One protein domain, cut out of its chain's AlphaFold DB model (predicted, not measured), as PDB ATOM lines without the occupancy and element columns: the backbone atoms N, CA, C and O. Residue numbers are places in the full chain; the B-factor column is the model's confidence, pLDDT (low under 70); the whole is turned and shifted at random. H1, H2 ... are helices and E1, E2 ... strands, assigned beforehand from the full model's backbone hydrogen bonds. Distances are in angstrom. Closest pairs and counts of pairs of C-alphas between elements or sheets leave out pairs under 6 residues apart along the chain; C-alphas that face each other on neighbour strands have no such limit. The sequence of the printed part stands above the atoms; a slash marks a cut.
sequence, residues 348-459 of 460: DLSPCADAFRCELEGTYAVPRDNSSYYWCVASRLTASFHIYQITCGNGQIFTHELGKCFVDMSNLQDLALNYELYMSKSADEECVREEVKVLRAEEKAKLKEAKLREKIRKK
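What this domain is: This is residues 348 to 459 of the 460 residues of a protein of Zeugodacus cucurbitae (UniProt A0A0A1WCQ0). A small three-stranded antiparallel sheet, E1 E2 E3, has one long helix, H2, running along one of its faces, and the last part of H2 sticks out past the sheet as a free arm. Near the sheet's other end a small hairpin, E4 and E5, packs beside the first residues of E2, and the short helix H1 comes next to E5. The printed part has 112 residues with five named strands, then two named helices, in the order E1 E2 E3 E4 E5 H1 H2; the class is mixed, helices and strands. The whole is loose, with a radius of gyration of the C-alphas of 18.3 A and spans of 71 by 30 by 20 A, the arm adding to the length.

How they stand to each other: Start at residues 348 to 361, which hold no named element, and go on to E1, residues 362 to 366, E2, residues 369 to 378, and E3, residues 385 to 391. They form a meander, each strand the antiparallel neighbour of the one before, with hairpins E1 and E2, and E2 and E3. Look for N 364 and O 374 at 2.8 A, and N 375 and O 388 at 2.8 A, both within hydrogen-bond range. E2 bends by 62 degrees at residue 372. Just before that bend, the C-alphas of Ser 371 and Ile 397 are the closest of E2 and E4, residues 396 to 399, at 4.8 A. E4 forms an antiparallel hairpin with E5, residues 404 to 407, where N 397 and O 406 are 2.7 A apart. H1, residues 419 to 423, comes closest to E5 at the C-alphas of Tyr 422 and Val 407, 6.2 A, and is not on the sheet E1 E2 E3. H2, residues 427 to 457, is on that sheet, giving two layers, a helix on one face of a sheet. Its height over the sheet is 10.9 A; it lies over E2 and E3 and runs along the strands, at 4 degrees to E3 on the local plane. Its closest C-alphas to E3 are Glu 429 and Ile 390, 6.0 A. H1 and H2 are apart. In both helices every O i to N i+4 pair is within hydrogen-bond range.

Where its parts are: Find C-alpha 362 at (-13.041, 36.358, 44.016), where E1 begins. E2 measures 23.7 A from first to last C-alpha and E3 18.9 A. H2 begins at C-alpha 427, (-19.775, 18.686, 41.566), and runs 45.4 A to C-alpha 457, (-37.484, 56.858, 24.548).

The domain as a whole: The C-alphas farthest apart are those of Gln 413 and Lys 459, 71.0 A. Residues 448 to 459, of which 448 to 457 belong to H2, stand free; the body without them spans 51 by 26 by 19 A. The printed part has no cut, and the link E5 to H1 is long, 11 residues. Residues 414 to 417, within that link, have pLDDT under 70.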
ATOM      1  N   ASP A 348     -27.736  31.719  45.408       96.81
ATOM      2  CA  ASP A 348     -27.257  33.076  45.651       96.81
ATOM      3  C   ASP A 348     -27.654  33.549  47.058       96.81
ATOM      4  O   ASP A 348     -28.830  33.751  47.366       96.81
ATOM      5  N   LEU A 349     -26.639  33.731  47.898       96.56
ATOM      6  CA  LEU A 349     -26.694  34.217  49.269       96.56
ATOM      7  C   LEU A 349     -26.565  35.743  49.355       96.56
ATOM      8  O   LEU A 349     -26.457  36.273  50.457       96.56
ATOM      9  N   SER A 350     -26.600  36.476  48.238       95.62
ATOM     10  CA  SER A 350     -26.625  37.945  48.260       95.62
ATOM     11  C   SER A 350     -27.736  38.555  49.141       95.62
ATOM     12  O   SER A 350     -27.464  39.575  49.780       95.62
ATOM     13  N   PRO A 351     -28.936  37.944  49.313       94.81
ATOM     14  CA  PRO A 351     -29.927  38.443  50.272       94.81
ATOM     15  C   PRO A 351     -29.491  38.300  51.741       94.81
ATOM     16  O   PRO A 351     -30.044  38.964  52.610       94.81
ATOM     17  N   CYS A 352     -28.499  37.449  52.023       93.69
ATOM     18  CA  CYS A 352     -27.933  37.174  53.347       93.69
ATOM     19  C   CYS A 352     -26.710  38.043  53.688       93.69
ATOM     20  O   CYS A 352     -25.855  37.624  54.474       93.69
ATOM     21  N   ALA A 353     -26.598  39.240  53.109       84.81
ATOM     22  CA  ALA A 353     -25.402  40.082  53.199       84.81
ATOM     23  C   ALA A 353     -25.001  40.511  54.629       84.81
ATOM     24  O   ALA A 353     -23.962  41.141  54.809       84.81
ATOM     25  N   ASP A 354     -25.789  40.212  55.658       87.12
ATOM     26  CA  ASP A 354     -25.460  40.566  57.043       87.12
ATOM     27  C   ASP A 354     -24.408  39.635  57.662       87.12
ATOM     28  O   ASP A 354     -23.676  40.052  58.556       87.12
ATOM     29  N   ALA A 355     -24.284  38.400  57.164       84.88
ATOM     30  CA  ALA A 355     -23.300  37.438  57.663       84.88
ATOM     31  C   ALA A 355     -21.938  37.546  56.959       84.88
ATOM     32  O   ALA A 355     -20.898  37.305  57.570       84.88
ATOM     33  N   PHE A 356     -21.938  37.881  55.668       92.25
ATOM     34  CA  PHE A 356     -20.735  37.958  54.844       92.25
ATOM     35  C   PHE A 356     -20.959  38.923  53.676       92.25
ATOM     36  O   PHE A 356     -21.995  38.872  53.012       92.25
ATOM     37  N   ARG A 357     -19.979  39.794  53.413       94.31
ATOM     38  CA  ARG A 357     -19.994  40.730  52.283       94.31
ATOM     39  C   ARG A 357     -18.707  40.610  51.494       94.31
ATOM     40  O   ARG A 357     -17.620  40.613  52.060       94.31
ATOM     41  N   CYS A 358     -18.856  40.544  50.180       95.81
ATOM     42  CA  CYS A 358     -17.738  40.578  49.256       95.81
ATOM     43  C   CYS A 358     -17.296  42.026  49.039       95.81
ATOM     44  O   CYS A 358     -18.118  42.869  48.679       95.81
ATOM     45  N   GLU A 359     -16.007  42.302  49.214       96.06
ATOM     46  CA  GLU A 359     -15.415  43.591  48.831       96.06
ATOM     47  C   GLU A 359     -15.001  43.591  47.353       96.06
ATOM     48  O   GLU A 359     -15.144  44.592  46.653       96.06
ATOM     49  N   LEU A 360     -14.517  42.443  46.870       96.69
ATOM     50  CA  LEU A 360     -14.026  42.239  45.510       96.69
ATOM     51  C   LEU A 360     -14.579  40.936  44.908       96.69
ATOM     52  O   LEU A 360     -14.995  40.019  45.621       96.69
ATOM     53  N   GLU A 361     -14.557  40.832  43.579       97.25
ATOM     54  CA  GLU A 361     -14.817  39.564  42.887       97.25
ATOM     55  C   GLU A 361     -13.689  38.571  43.207       97.25
ATOM     56  O   GLU A 361     -12.513  38.919  43.117       97.25
ATOM     57  N   GLY A 362     -14.036  37.341  43.591       97.25
ATOM     58  CA  GLY A 362     -13.041  36.358  44.016       97.25
ATOM     59  C   GLY A 362     -13.603  35.251  44.898       97.25
ATOM     60  O   GLY A 362     -14.813  35.144  45.099       97.25
ATOM     61  N   THR A 363     -12.710  34.410  45.406       97.44
ATOM     62  CA  THR A 363     -13.027  33.307  46.321       97.44
ATOM     63  C   THR A 363     -12.498  33.608  47.717       97.44
ATOM     64  O   THR A 363     -11.346  34.015  47.849       97.44
ATOM     65  N   TYR A 364     -13.301  33.366  48.747       97.31
ATOM     66  CA  TYR A 364     -12.997  33.709  50.134       97.31
ATOM     67  C   TYR A 364     -13.203  32.501  51.040       97.31
ATOM     68  O   TYR A 364     -14.183  31.773  50.888       97.31
ATOM     69  N   ALA A 365     -12.306  32.301  52.003       96.75
ATOM     70  CA  ALA A 365     -12.435  31.217  52.973       96.75
ATOM     71  C   ALA A 365     -13.619  31.461  53.920       96.75
ATOM     72  O   ALA A 365     -13.876  32.600  54.321       96.75
ATOM     73  N   VAL A 366     -14.310  30.393  54.322       95.75
ATOM     74  CA  VAL A 366     -15.281  30.471  55.418       95.75
ATOM     75  C   VAL A 366     -14.503  30.452  56.747       95.75
ATOM     76  O   VAL A 366     -13.782  29.493  57.004       95.75
ATOM     77  N   PRO A 367     -14.638  31.454  57.644       92.50
ATOM     78  CA  PRO A 367     -13.759  31.600  58.819       92.50
ATOM     79  C   PRO A 367     -13.745  30.448  59.837       92.50
ATOM     80  O   PRO A 367     -12.934  30.459  60.758       92.50
ATOM     81  N   ARG A 368     -14.678  29.498  59.738       92.81
ATOM     82  CA  ARG A 368     -14.821  28.364  60.668       92.81
ATOM     83  C   ARG A 368     -14.805  27.010  59.973       92.81
ATOM     84  O   ARG A 368     -14.928  25.996  60.650       92.81
ATOM     85  N   ASP A 369     -14.720  27.002  58.650       94.81
ATOM     86  CA  ASP A 369     -14.899  25.799  57.863       94.81
ATOM     87  C   ASP A 369     -13.971  25.834  56.655       94.81
ATOM     88  O   ASP A 369     -14.122  26.656  55.756       94.81
ATOM     89  N   ASN A 370     -13.015  24.911  56.636       95.19
ATOM     90  CA  ASN A 370     -12.118  24.752  55.502       95.19
ATOM     91  C   ASN A 370     -12.721  23.821  54.443       95.19
ATOM     92  O   ASN A 370     -12.128  23.672  53.390       95.19
ATOM     93  N   SER A 371     -13.874  23.191  54.678       95.94
ATOM     94  CA  SER A 371     -14.546  22.342  53.682       95.94
ATOM     95  C   SER A 371     -15.435  23.130  52.717       95.94
ATOM     96  O   SER A 371     -16.005  22.559  51.789       95.94
ATOM     97  N   SER A 372     -15.558  24.447  52.896       96.50
ATOM     98  CA  SER A 372     -16.324  25.304  52.000       96.50
ATOM     99  C   SER A 372     -15.691  26.682  51.821       96.50
ATOM    100  O   SER A 372     -14.824  27.114  52.580       96.50
ATOM    101  N   TYR A 373     -16.109  27.379  50.769       97.38
ATOM    102  CA  TYR A 373     -15.664  28.735  50.467       97.38
ATOM    103  C   TYR A 373     -16.786  29.560  49.845       97.38
ATOM    104  O   TYR A 373     -17.740  29.023  49.278       97.38
ATOM    105  N   TYR A 374     -16.677  30.882  49.946       97.50
ATOM    106  CA  TYR A 374     -17.558  31.808  49.247       97.50
ATOM    107  C   TYR A 374     -16.965  32.175  47.890       97.50
ATOM    108  O   TYR A 374     -15.799  32.551  47.804       97.50
ATOM    109  N   TRP A 375     -17.767  32.129  46.833       97.75
ATOM    110  CA  TRP A 375     -17.430  32.666  45.520       97.75
ATOM    111  C   TRP A 375     -18.287  33.896  45.232       97.75
ATOM    112  O   TRP A 375     -19.507  33.815  45.099       97.75
ATOM    113  N   CYS A 376     -17.627  35.043  45.152       98.00
ATOM    114  CA  CYS A 376     -18.232  36.337  44.900       98.00
ATOM    115  C   CYS A 376     -18.153  36.675  43.416       98.00
ATOM    116  O   CYS A 376     -17.064  36.675  42.840       98.00
ATOM    117  N   VAL A 377     -19.292  37.014  42.817       97.69
ATOM    118  CA  VAL A 377     -19.416  37.356  41.396       97.69
ATOM    119  C   VAL A 377     -20.075  38.723  41.258       97.69
ATOM    120  O   VAL A 377     -21.186  38.923  41.740       97.69
ATOM    121  N   ALA A 378     -19.422  39.670  40.585       97.19
ATOM    122  CA  ALA A 378     -19.992  41.001  40.379       97.19
ATOM    123  C   ALA A 378     -21.261  40.943  39.506       97.19
ATOM    124  O   ALA A 378     -21.240  40.358  38.415       97.19
ATOM    125  N   SER A 379     -22.346  41.573  39.970       96.50
ATOM    126  CA  SER A 379     -23.550  41.789  39.162       96.50
ATOM    127  C   SER A 379     -23.274  42.833  38.079       96.50
ATOM    128  O   SER A 379     -22.565  43.817  38.287       96.50
ATOM    129  N   ARG A 380     -23.846  42.638  36.890       95.44
ATOM    130  CA  ARG A 380     -23.803  43.626  35.797       95.44
ATOM    131  C   ARG A 380     -24.958  44.615  35.847       95.44
ATOM    132  O   ARG A 380     -24.921  45.619  35.133       95.44
ATOM    133  N   LEU A 381     -26.000  44.299  36.611       94.31
ATOM    134  CA  LEU A 381     -27.193  45.131  36.758       94.31
ATOM    135  C   LEU A 381     -27.122  46.023  37.994       94.31
ATOM    136  O   LEU A 381     -27.711  47.100  38.006       94.31
ATOM    137  N   THR A 382     -26.416  45.571  39.024       93.81
ATOM    138  CA  THR A 382     -26.348  46.222  40.331       93.81
ATOM    139  C   THR A 382     -24.893  46.407  40.757       93.81
ATOM    140  O   THR A 382     -24.005  45.731  40.252       93.81
ATOM    141  N   ALA A 383     -24.637  47.313  41.701       93.94
ATOM    142  CA  ALA A 383     -23.312  47.475  42.310       93.94
ATOM    143  C   ALA A 383     -23.020  46.426  43.408       93.94
ATOM    144  O   ALA A 383     -22.079  46.590  44.180       93.94
ATOM    145  N   SER A 384     -23.850  45.384  43.519       94.94
ATOM    146  CA  SER A 384     -23.705  44.295  44.488       94.94
ATOM    147  C   SER A 384     -23.062  43.050  43.873       94.94
ATOM    148  O   SER A 384     -22.966  42.899  42.655       94.94
ATOM    149  N   PHE A 385     -22.632  42.141  44.744       97.12
ATOM    150  CA  PHE A 385     -22.097  40.839  44.367       97.12
ATOM    151  C   PHE A 385     -23.142  39.748  44.595       97.12
ATOM    152  O   PHE A 385     -23.833  39.751  45.614       97.12
ATOM    153  N   HIS A 386     -23.208  38.797  43.669       96.69
ATOM    154  CA  HIS A 386     -23.795  37.485  43.919       96.69
ATOM    155  C   HIS A 386     -22.815  36.669  44.754       96.69
ATOM    156  O   HIS A 386     -21.609  36.687  44.486       96.69
ATOM    157  N   ILE A 387     -23.324  35.976  45.766       97.31
ATOM    158  CA  ILE A 387     -22.507  35.259  46.746       97.31
ATOM    159  C   ILE A 387     -22.915  33.796  46.710       97.31
ATOM    160  O   ILE A 387     -24.045  33.468  47.046       97.31
ATOM    161  N   TYR A 388     -22.004  32.904  46.349       97.12
ATOM    162  CA  TYR A 388     -22.268  31.467  46.337       97.12
ATOM    163  C   TYR A 388     -21.423  30.789  47.404       97.12
ATOM    164  O   TYR A 388     -20.226  31.043  47.476       97.12
ATOM    165  N   GLN A 389     -22.016  29.918  48.214       96.56
ATOM    166  CA  GLN A 389     -21.242  29.007  49.055       96.56
ATOM    167  C   GLN A 389     -21.001  27.717  48.268       96.56
ATOM    168  O   GLN A 389     -21.956  27.087  47.806       96.56
ATOM    169  N   ILE A 390     -19.730  27.363  48.092       96.81
ATOM    170  CA  ILE A 390     -19.300  26.138  47.423       96.81
ATOM    171  C   ILE A 390     -18.717  25.201  48.464       96.81
ATOM    172  O   ILE A 390     -17.838  25.580  49.236       96.81
ATOM    173  N   THR A 391     -19.209  23.972  48.454       96.38
ATOM    174  CA  THR A 391     -18.666  22.865  49.234       96.38
ATOM    175  C   THR A 391     -17.569  22.159  48.441       96.38
ATOM    176  O   THR A 391     -17.705  21.865  47.247       96.38
ATOM    177  N   CYS A 392     -16.436  21.935  49.099       95.81
ATOM    178  CA  CYS A 392     -15.358  21.119  48.568       95.81
ATOM    179  C   CYS A 392     -15.794  19.647  48.501       95.81
ATOM    180  O   CYS A 392     -16.719  19.223  49.194       95.81
ATOM    181  N   GLY A 393     -15.144  18.863  47.635       92.12
ATOM    182  CA  GLY A 393     -15.385  17.422  47.574       92.12
ATOM    183  C   GLY A 393     -14.972  16.712  48.869       92.12
ATOM    184  O   GLY A 393     -14.254  17.266  49.701       92.12
ATOM    185  N   ASN A 394     -15.393  15.458  49.037       89.12
ATOM    186  CA  ASN A 394     -15.020  14.658  50.205       89.12
ATOM    187  C   ASN A 394     -13.489  14.564  50.345       89.12
ATOM    188  O   ASN A 394     -12.802  14.194  49.393       89.12
ATOM    189  N   GLY A 395     -12.966  14.898  51.528       88.62
ATOM    190  CA  GLY A 395     -11.524  14.908  51.803       88.62
ATOM    191  C   GLY A 395     -10.763  16.086  51.184       88.62
ATOM    192  O   GLY A 395      -9.535  16.106  51.234       88.62
ATOM    193  N   GLN A 396     -11.463  17.060  50.596       92.69
ATOM    194  CA  GLN A 396     -10.866  18.296  50.105       92.69
ATOM    195  C   GLN A 396     -11.102  19.452  51.084       92.69
ATOM    196  O   GLN A 396     -12.171  19.585  51.679       92.69
ATOM    197  N   ILE A 397     -10.105  20.321  51.193       95.06
ATOM    198  CA  ILE A 397     -10.124  21.570  51.943       95.06
ATOM    199  C   ILE A 397      -9.842  22.748  51.006       95.06
ATOM    200  O   ILE A 397      -9.102  22.643  50.029       95.06
ATOM    201  N   PHE A 398     -10.444  23.891  51.290       96.75
ATOM    202  CA  PHE A 398     -10.239  25.131  50.571       96.75
ATOM    203  C   PHE A 398      -8.926  25.789  50.989       96.75
ATOM    204  O   PHE A 398      -8.719  26.123  52.157       96.75
ATOM    205  N   THR A 399      -8.074  26.060  50.003       95.25
ATOM    206  CA  THR A 399      -6.814  26.779  50.199       95.25
ATOM    207  C   THR A 399      -6.954  28.194  49.651       95.25
ATOM    208  O   THR A 399      -6.935  28.399  48.436       95.25
ATOM    209  N   HIS A 400      -7.060  29.184  50.543       95.12
ATOM    210  CA  HIS A 400      -7.248  30.597  50.178       95.12
ATOM    211  C   HIS A 400      -6.187  31.118  49.196       95.12
ATOM    212  O   HIS A 400      -6.528  31.834  48.260       95.12
ATOM    213  N   GLU A 401      -4.923  30.717  49.356       92.75
ATOM    214  CA  GLU A 401      -3.816  31.147  48.484       92.75
ATOM    215  C   GLU A 401      -4.012  30.748  47.017       92.75
ATOM    216  O   GLU A 401      -3.556  31.435  46.106       92.75
ATOM    217  N   LEU A 402      -4.705  29.633  46.792       93.38
ATOM    218  CA  LEU A 402      -4.944  29.070  45.469       93.38
ATOM    219  C   LEU A 402      -6.368  29.351  44.972       93.38
ATOM    220  O   LEU A 402      -6.650  29.158  43.787       93.38
ATOM    221  N   GLY A 403      -7.261  29.790  45.866       94.56
ATOM    222  CA  GLY A 403      -8.663  30.073  45.577       94.56
ATOM    223  C   GLY A 403      -9.459  28.850  45.119       94.56
ATOM    224  O   GLY A 403     -10.400  28.991  44.338       94.56
ATOM    225  N   LYS A 404      -9.053  27.641  45.528       94.69
ATOM    226  CA  LYS A 404      -9.661  26.368  45.108       94.69
ATOM    227  C   LYS A 404      -9.601  25.325  46.222       94.69
ATOM    228  O   LYS A 404      -8.818  25.461  47.165       94.69
ATOM    229  N   CYS A 405     -10.413  24.282  46.081       94.81
ATOM    230  CA  CYS A 405     -10.352  23.089  46.918       94.81
ATOM    231  C   CYS A 405      -9.184  22.186  46.494       94.81
ATOM    232  O   CYS A 405      -8.960  21.973  45.302       94.81
ATOM    233  N   PHE A 406      -8.459  21.654  47.474       92.12
ATOM    234  CA  PHE A 406      -7.376  20.686  47.317       92.12
ATOM    235  C   PHE A 406      -7.569  19.547  48.301       92.12
ATOM    236  O   PHE A 406      -8.163  19.737  49.353       92.12
ATOM    237  N   VAL A 407      -7.053  18.365  47.982       90.75
ATOM    238  CA  VAL A 407      -7.071  17.239  48.920       90.75
ATOM    239  C   VAL A 407      -6.315  17.609  50.198       90.75
ATOM    240  O   VAL A 407      -5.207  18.146  50.133       90.75
ATOM    241  N   ASP A 408      -6.920  17.326  51.352       89.88
ATOM    242  CA  ASP A 408      -6.287  17.543  52.647       89.88
ATOM    243  C   ASP A 408      -5.139  16.553  52.842       89.88
ATOM    244  O   ASP A 408      -5.323  15.385  53.191       89.88
ATOM    245  N   MET A 409      -3.922  17.047  52.630       84.12
ATOM    246  CA  MET A 409      -2.699  16.273  52.824       84.12
ATOM    247  C   MET A 409      -2.487  15.875  54.295       84.12
ATOM    248  O   MET A 409      -1.654  15.022  54.584       84.12
ATOM    249  N   SER A 410      -3.237  16.447  55.240       87.19
ATOM    250  CA  SER A 410      -3.158  16.071  56.656       87.19
ATOM    251  C   SER A 410      -3.763  14.689  56.924       87.19
ATOM    252  O   SER A 410      -3.384  14.045  57.901       87.19
ATOM    253  N   ASN A 411      -4.663  14.210  56.055       78.56
ATOM    254  CA  ASN A 411      -5.407  12.961  56.237       78.56
ATOM    255  C   ASN A 411      -5.123  11.923  55.132       78.56
ATOM    256  O   ASN A 411      -5.997  11.193  54.669       78.56
ATOM    257  N   LEU A 412      -3.866  11.863  54.684       75.75
ATOM    258  CA  LEU A 412      -3.399  10.983  53.602       75.75
ATOM    259  C   LEU A 412      -3.495   9.481  53.898       75.75
ATOM    260  O   LEU A 412      -3.383   8.688  52.968       75.75
ATOM    261  N   GLN A 413      -3.654   9.075  55.160       75.19
ATOM    262  CA  GLN A 413      -3.600   7.656  55.537       75.19
ATOM    263  C   GLN A 413      -4.806   6.855  55.021       75.19
ATOM    264  O   GLN A 413      -4.660   5.662  54.768       75.19
ATOM    265  N   ASP A 414      -5.942   7.518  54.774       68.00
ATOM    266  CA  ASP A 414      -7.182   6.873  54.315       68.00
ATOM    267  C   ASP A 414      -7.451   7.039  52.811       68.00
ATOM    268  O   ASP A 414      -8.356   6.408  52.258       68.00
ATOM    269  N   LEU A 415      -6.669   7.865  52.108       66.31
ATOM    270  CA  LEU A 415      -6.845   8.061  50.673       66.31
ATOM    271  C   LEU A 415      -6.012   7.039  49.901       66.31
ATOM    272  O   LEU A 415      -4.868   7.289  49.516       66.31
ATOM    273  N   ALA A 416      -6.627   5.895  49.594       66.19
ATOM    274  CA  ALA A 416      -6.208   5.101  48.445       66.19
ATOM    275  C   ALA A 416      -6.083   6.055  47.245       66.19
ATOM    276  O   ALA A 416      -7.062   6.716  46.901       66.19
ATOM    277  N   LEU A 417      -4.872   6.186  46.682       64.25
ATOM    278  CA  LEU A 417      -4.489   7.168  45.658       64.25
ATOM    279  C   LEU A 417      -5.369   7.080  44.395       64.25
ATOM    280  O   LEU A 417      -4.946   6.587  43.351       64.25
ATOM    281  N   ASN A 418      -6.586   7.606  44.452       72.75
ATOM    282  CA  ASN A 418      -7.368   7.874  43.266       72.75
ATOM    283  C   ASN A 418      -7.021   9.286  42.789       72.75
ATOM    284  O   ASN A 418      -7.619  10.278  43.203       72.75
ATOM    285  N   TYR A 419      -6.001   9.367  41.934       72.75
ATOM    286  CA  TYR A 419      -5.519  10.619  41.343       72.75
ATOM    287  C   TYR A 419      -6.616  11.366  40.563       72.75
ATOM    288  O   TYR A 419      -6.568  12.586  40.428       72.75
ATOM    289  N   GLU A 420      -7.639  10.653  40.088       74.19
ATOM    290  CA  GLU A 420      -8.785  11.248  39.399       74.19
ATOM    291  C   GLU A 420      -9.626  12.110  40.352       74.19
ATOM    292  O   GLU A 420     -10.019  13.223  40.001       74.19
ATOM    293  N   LEU A 421      -9.782  11.670  41.607       71.81
ATOM    294  CA  LEU A 421     -10.464  12.425  42.663       71.81
ATOM    295  C   LEU A 421      -9.682  13.686  43.082       71.81
ATOM    296  O   LEU A 421     -10.263  14.677  43.524       71.81
ATOM    297  N   TYR A 422      -8.354  13.660  42.927       70.50
ATOM    298  CA  TYR A 422      -7.473  14.785  43.246       70.50
ATOM    299  C   TYR A 422      -7.619  15.944  42.247       70.50
ATOM    300  O   TYR A 422      -7.455  17.105  42.617       70.50
ATOM    301  N   MET A 423      -7.941  15.640  40.987       72.38
ATOM    302  CA  MET A 423      -8.089  16.643  39.923       72.38
ATOM    303  C   MET A 423      -9.549  16.977  39.595       72.38
ATOM    304  O   MET A 423      -9.803  17.950  38.876       72.38
ATOM    305  N   SER A 424     -10.514  16.205  40.102       81.94
ATOM    306  CA  SER A 424     -11.931  16.485  39.889       81.94
ATOM    307  C   SER A 424     -12.352  17.737  40.655       81.94
ATOM    308  O   SER A 424     -12.183  17.822  41.876       81.94
ATOM    309  N   LYS A 425     -12.942  18.700  39.940       87.12
ATOM    310  CA  LYS A 425     -13.674  19.802  40.573       87.12
ATOM    311  C   LYS A 425     -14.819  19.227  41.391       87.12
ATOM    312  O   LYS A 425     -15.377  18.192  41.018       87.12
ATOM    313  N   SER A 426     -15.198  19.901  42.472       89.75
ATOM    314  CA  SER A 426     -16.392  19.473  43.189       89.75
ATOM    315  C   SER A 426     -17.607  19.607  42.265       89.75
ATOM    316  O   SER A 426     -17.730  20.575  41.508       89.75
ATOM    317  N   ALA A 427     -18.517  18.629  42.317       91.81
ATOM    318  CA  ALA A 427     -19.775  18.686  41.566       91.81
ATOM    319  C   ALA A 427     -20.555  19.977  41.881       91.81
ATOM    320  O   ALA A 427     -21.246  20.543  41.034       91.81
ATOM    321  N   ASP A 428     -20.380  20.472  43.108       93.94
ATOM    322  CA  ASP A 428     -20.938  21.720  43.591       93.94
ATOM    323  C   ASP A 428     -20.372  22.948  42.856       93.94
ATOM    324  O   ASP A 428     -21.129  23.816  42.416       93.94
ATOM    325  N   GLU A 429     -19.052  22.996  42.649       94.31
ATOM    326  CA  GLU A 429     -18.382  24.059  41.896       94.31
ATOM    327  C   GLU A 429     -18.849  24.099  40.434       94.31
ATOM    328  O   GLU A 429     -19.075  25.182  39.885       94.31
ATOM    329  N   GLU A 430     -19.010  22.941  39.785       94.75
ATOM    330  CA  GLU A 430     -19.513  22.882  38.408       94.75
ATOM    331  C   GLU A 430     -20.962  23.354  38.303       94.75
ATOM    332  O   GLU A 430     -21.271  24.170  37.432       94.75
ATOM    333  N   CYS A 431     -21.823  22.928  39.230       95.19
ATOM    334  CA  CYS A 431     -23.207  23.385  39.294       95.19
ATOM    335  C   CYS A 431     -23.288  24.917  39.424       95.19
ATOM    336  O   CYS A 431     -23.947  25.577  38.615       95.19
ATOM    337  N   VAL A 432     -22.546  25.500  40.374       96.25
ATOM    338  CA  VAL A 432     -22.507  26.959  40.573       96.25
ATOM    339  C   VAL A 432     -21.929  27.673  39.354       96.25
ATOM    340  O   VAL A 432     -22.403  28.741  38.970       96.25
ATOM    341  N   ARG A 433     -20.920  27.099  38.697       96.25
ATOM    342  CA  ARG A 433     -20.320  27.692  37.498       96.25
ATOM    343  C   ARG A 433     -21.313  27.791  36.345       96.25
ATOM    344  O   ARG A 433     -21.320  28.818  35.661       96.25
ATOM    345  N   GLU A 434     -22.126  26.763  36.114       96.69
ATOM    346  CA  GLU A 434     -23.181  26.820  35.098       96.69
ATOM    347  C   GLU A 434     -24.276  27.827  35.479       96.69
ATOM    348  O   GLU A 434     -24.675  28.637  34.640       96.69
ATOM    349  N   GLU A 435     -24.681  27.885  36.750       95.12
ATOM    350  CA  GLU A 435     -25.646  28.882  37.232       95.12
ATOM    351  C   GLU A 435     -25.132  30.319  37.030       95.12
ATOM    352  O   GLU A 435     -25.829  31.168  36.469       95.12
ATOM    353  N   VAL A 436     -23.867  30.585  37.367       96.44
ATOM    354  CA  VAL A 436     -23.212  31.885  37.153       96.44
ATOM    355  C   VAL A 436     -23.135  32.246  35.667       96.44
ATOM    356  O   VAL A 436     -23.293  33.417  35.305       96.44
ATOM    357  N   LYS A 437     -22.896  31.271  34.778       97.12
ATOM    358  CA  LYS A 437     -22.915  31.507  33.325       97.12
ATOM    359  C   LYS A 437     -24.302  31.946  32.859       97.12
ATOM    360  O   LYS A 437     -24.394  32.930  32.119       97.12
ATOM    361  N   VAL A 438     -25.354  31.257  33.303       96.38
ATOM    362  CA  VAL A 438     -26.747  31.597  32.980       96.38
ATOM    363  C   VAL A 438     -27.094  32.985  33.513       96.38
ATOM    364  O   VAL A 438     -27.561  33.829  32.748       96.38
ATOM    365  N   LEU A 439     -26.766  33.273  34.774       94.81
ATOM    366  CA  LEU A 439     -27.027  34.568  35.399       94.81
ATOM    367  C   LEU A 439     -26.336  35.710  34.643       94.81
ATOM    368  O   LEU A 439     -26.971  36.697  34.273       94.81
ATOM    369  N   ARG A 440     -25.048  35.562  34.302       95.88
ATOM    370  CA  ARG A 440     -24.312  36.567  33.513       95.88
ATOM    371  C   ARG A 440     -24.922  36.786  32.126       95.88
ATOM    372  O   ARG A 440     -24.853  37.903  31.600       95.88
ATOM    373  N   ALA A 441     -25.475  35.743  31.505       96.81
ATOM    374  CA  ALA A 441     -26.149  35.842  30.214       96.81
ATOM    375  C   ALA A 441     -27.491  36.582  30.328       96.81
ATOM    376  O   ALA A 441     -27.751  37.483  29.525       96.81
ATOM    377  N   GLU A 442     -28.291  36.269  31.348       95.44
ATOM    378  CA  GLU A 442     -29.564  36.936  31.636       95.44
ATOM    379  C   GLU A 442     -29.357  38.423  31.953       95.44
ATOM    380  O   GLU A 442     -29.990  39.290  31.346       95.44
ATOM    381  N   GLU A 443     -28.403  38.753  32.826       96.19
ATOM    382  CA  GLU A 443     -28.068  40.141  33.145       96.19
ATOM    383  C   GLU A 443     -27.592  40.917  31.912       96.19
ATOM    384  O   GLU A 443     -27.970  42.070  31.687       96.19
ATOM    385  N   LYS A 444     -26.787  40.277  31.055       96.81
ATOM    386  CA  LYS A 444     -26.354  40.868  29.784       96.81
ATOM    387  C   LYS A 444     -27.540  41.114  28.845       96.81
ATOM    388  O   LYS A 444     -27.518  42.113  28.124       96.81
ATOM    389  N   ALA A 445     -28.542  40.237  28.824       97.44
ATOM    390  CA  ALA A 445     -29.757  40.416  28.032       97.44
ATOM    391  C   ALA A 445     -30.606  41.581  28.567       97.44
ATOM    392  O   ALA A 445     -30.909  42.499  27.804       97.44
ATOM    393  N   LYS A 446     -30.865  41.627  29.881       96.56
ATOM    394  CA  LYS A 446     -31.594  42.725  30.545       96.56
ATOM    395  C   LYS A 446     -30.924  44.081  30.325       96.56
ATOM    396  O   LYS A 446     -31.587  45.068  30.012       96.56
ATOM    397  N   LEU A 447     -29.593  44.138  30.390       96.50
ATOM    398  CA  LEU A 447     -28.849  45.368  30.116       96.50
ATOM    399  C   LEU A 447     -28.997  45.832  28.656       96.50
ATOM    400  O   LEU A 447     -29.068  47.033  28.389       96.50
ATOM    401  N   LYS A 448     -29.034  44.903  27.691       97.81
ATOM    402  CA  LYS A 448     -29.269  45.237  26.276       97.81
ATOM    403  C   LYS A 448     -30.688  45.753  26.052       97.81
ATOM    404  O   LYS A 448     -30.854  46.738  25.336       97.81
ATOM    405  N   GLU A 449     -31.676  45.119  26.672       97.88
ATOM    406  CA  GLU A 449     -33.076  45.532  26.602       97.88
ATOM    407  C   GLU A 449     -33.271  46.939  27.180       97.88
ATOM    408  O   GLU A 449     -33.835  47.807  26.514       97.88
ATOM    409  N   ALA A 450     -32.708  47.219  28.359       96.81
ATOM    410  CA  ALA A 450     -32.761  48.543  28.977       96.81
ATOM    411  C   ALA A 450     -32.153  49.629  28.072       96.81
ATOM    412  O   ALA A 450     -32.764  50.678  27.855       96.81
ATOM    413  N   LYS A 451     -30.991  49.351  27.462       97.44
ATOM    414  CA  LYS A 451     -30.351  50.262  26.495       97.44
ATOM    415  C   LYS A 451     -31.203  50.486  25.247       97.44
ATOM    416  O   LYS A 451     -31.232  51.596  24.719       97.44
ATOM    417  N   LEU A 452     -31.878  49.453  24.746       98.38
ATOM    418  CA  LEU A 452     -32.783  49.587  23.603       98.38
ATOM    419  C   LEU A 452     -34.004  50.441  23.967       98.38
ATOM    420  O   LEU A 452     -34.362  51.347  23.216       98.38
ATOM    421  N   ARG A 453     -34.589  50.211  25.145       98.06
ATOM    422  CA  ARG A 453     -35.733  50.973  25.657       98.06
ATOM    423  C   ARG A 453     -35.396  52.455  25.831       98.06
ATOM    424  O   ARG A 453     -36.193  53.315  25.463       98.06
ATOM    425  N   GLU A 454     -34.191  52.767  26.307       98.25
ATOM    426  CA  GLU A 454     -33.695  54.144  26.398       98.25
ATOM    427  C   GLU A 454     -33.527  54.793  25.014       98.25
ATOM    428  O   GLU A 454     -33.912  55.945  24.819       98.25
ATOM    429  N   LYS A 455     -33.005  54.054  24.024       98.31
ATOM    430  CA  LYS A 455     -32.885  54.549  22.642       98.31
ATOM    431  C   LYS A 455     -34.240  54.871  22.018       98.31
ATOM    432  O   LYS A 455     -34.339  55.866  21.310       98.31
ATOM    433  N   ILE A 456     -35.258  54.048  22.267       98.31
ATOM    434  CA  ILE A 456     -36.625  54.303  21.789       98.31
ATOM    435  C   ILE A 456     -37.182  55.559  22.465       98.31
ATOM    436  O   ILE A 456     -37.678  56.446  21.779       98.31
ATOM    437  N   ARG A 457     -37.013  55.690  23.788       98.19
ATOM    438  CA  ARG A 457     -37.484  56.858  24.548       98.19
ATOM    439  C   ARG A 457     -36.852  58.179  24.097       98.19
ATOM    440  O   ARG A 457     -37.510  59.197  24.198       98.19
ATOM    441  N   LYS A 458     -35.602  58.175  23.623       98.25
ATOM    442  CA  LYS A 458     -34.919  59.382  23.110       98.25
ATOM    443  C   LYS A 458     -35.344  59.794  21.694       98.25
ATOM    444  O   LYS A 458     -34.938  60.859  21.246       98.25
ATOM    445  N   LYS A 459     -36.055  58.930  20.962       97.12
ATOM    446  CA  LYS A 459     -36.537  59.212  19.598       97.12
ATOM    447  C   LYS A 459     -37.959  59.773  19.562       97.12
ATOM    448  O   LYS A 459     -38.356  60.281  18.519       97.12
TER     449      LYS A 459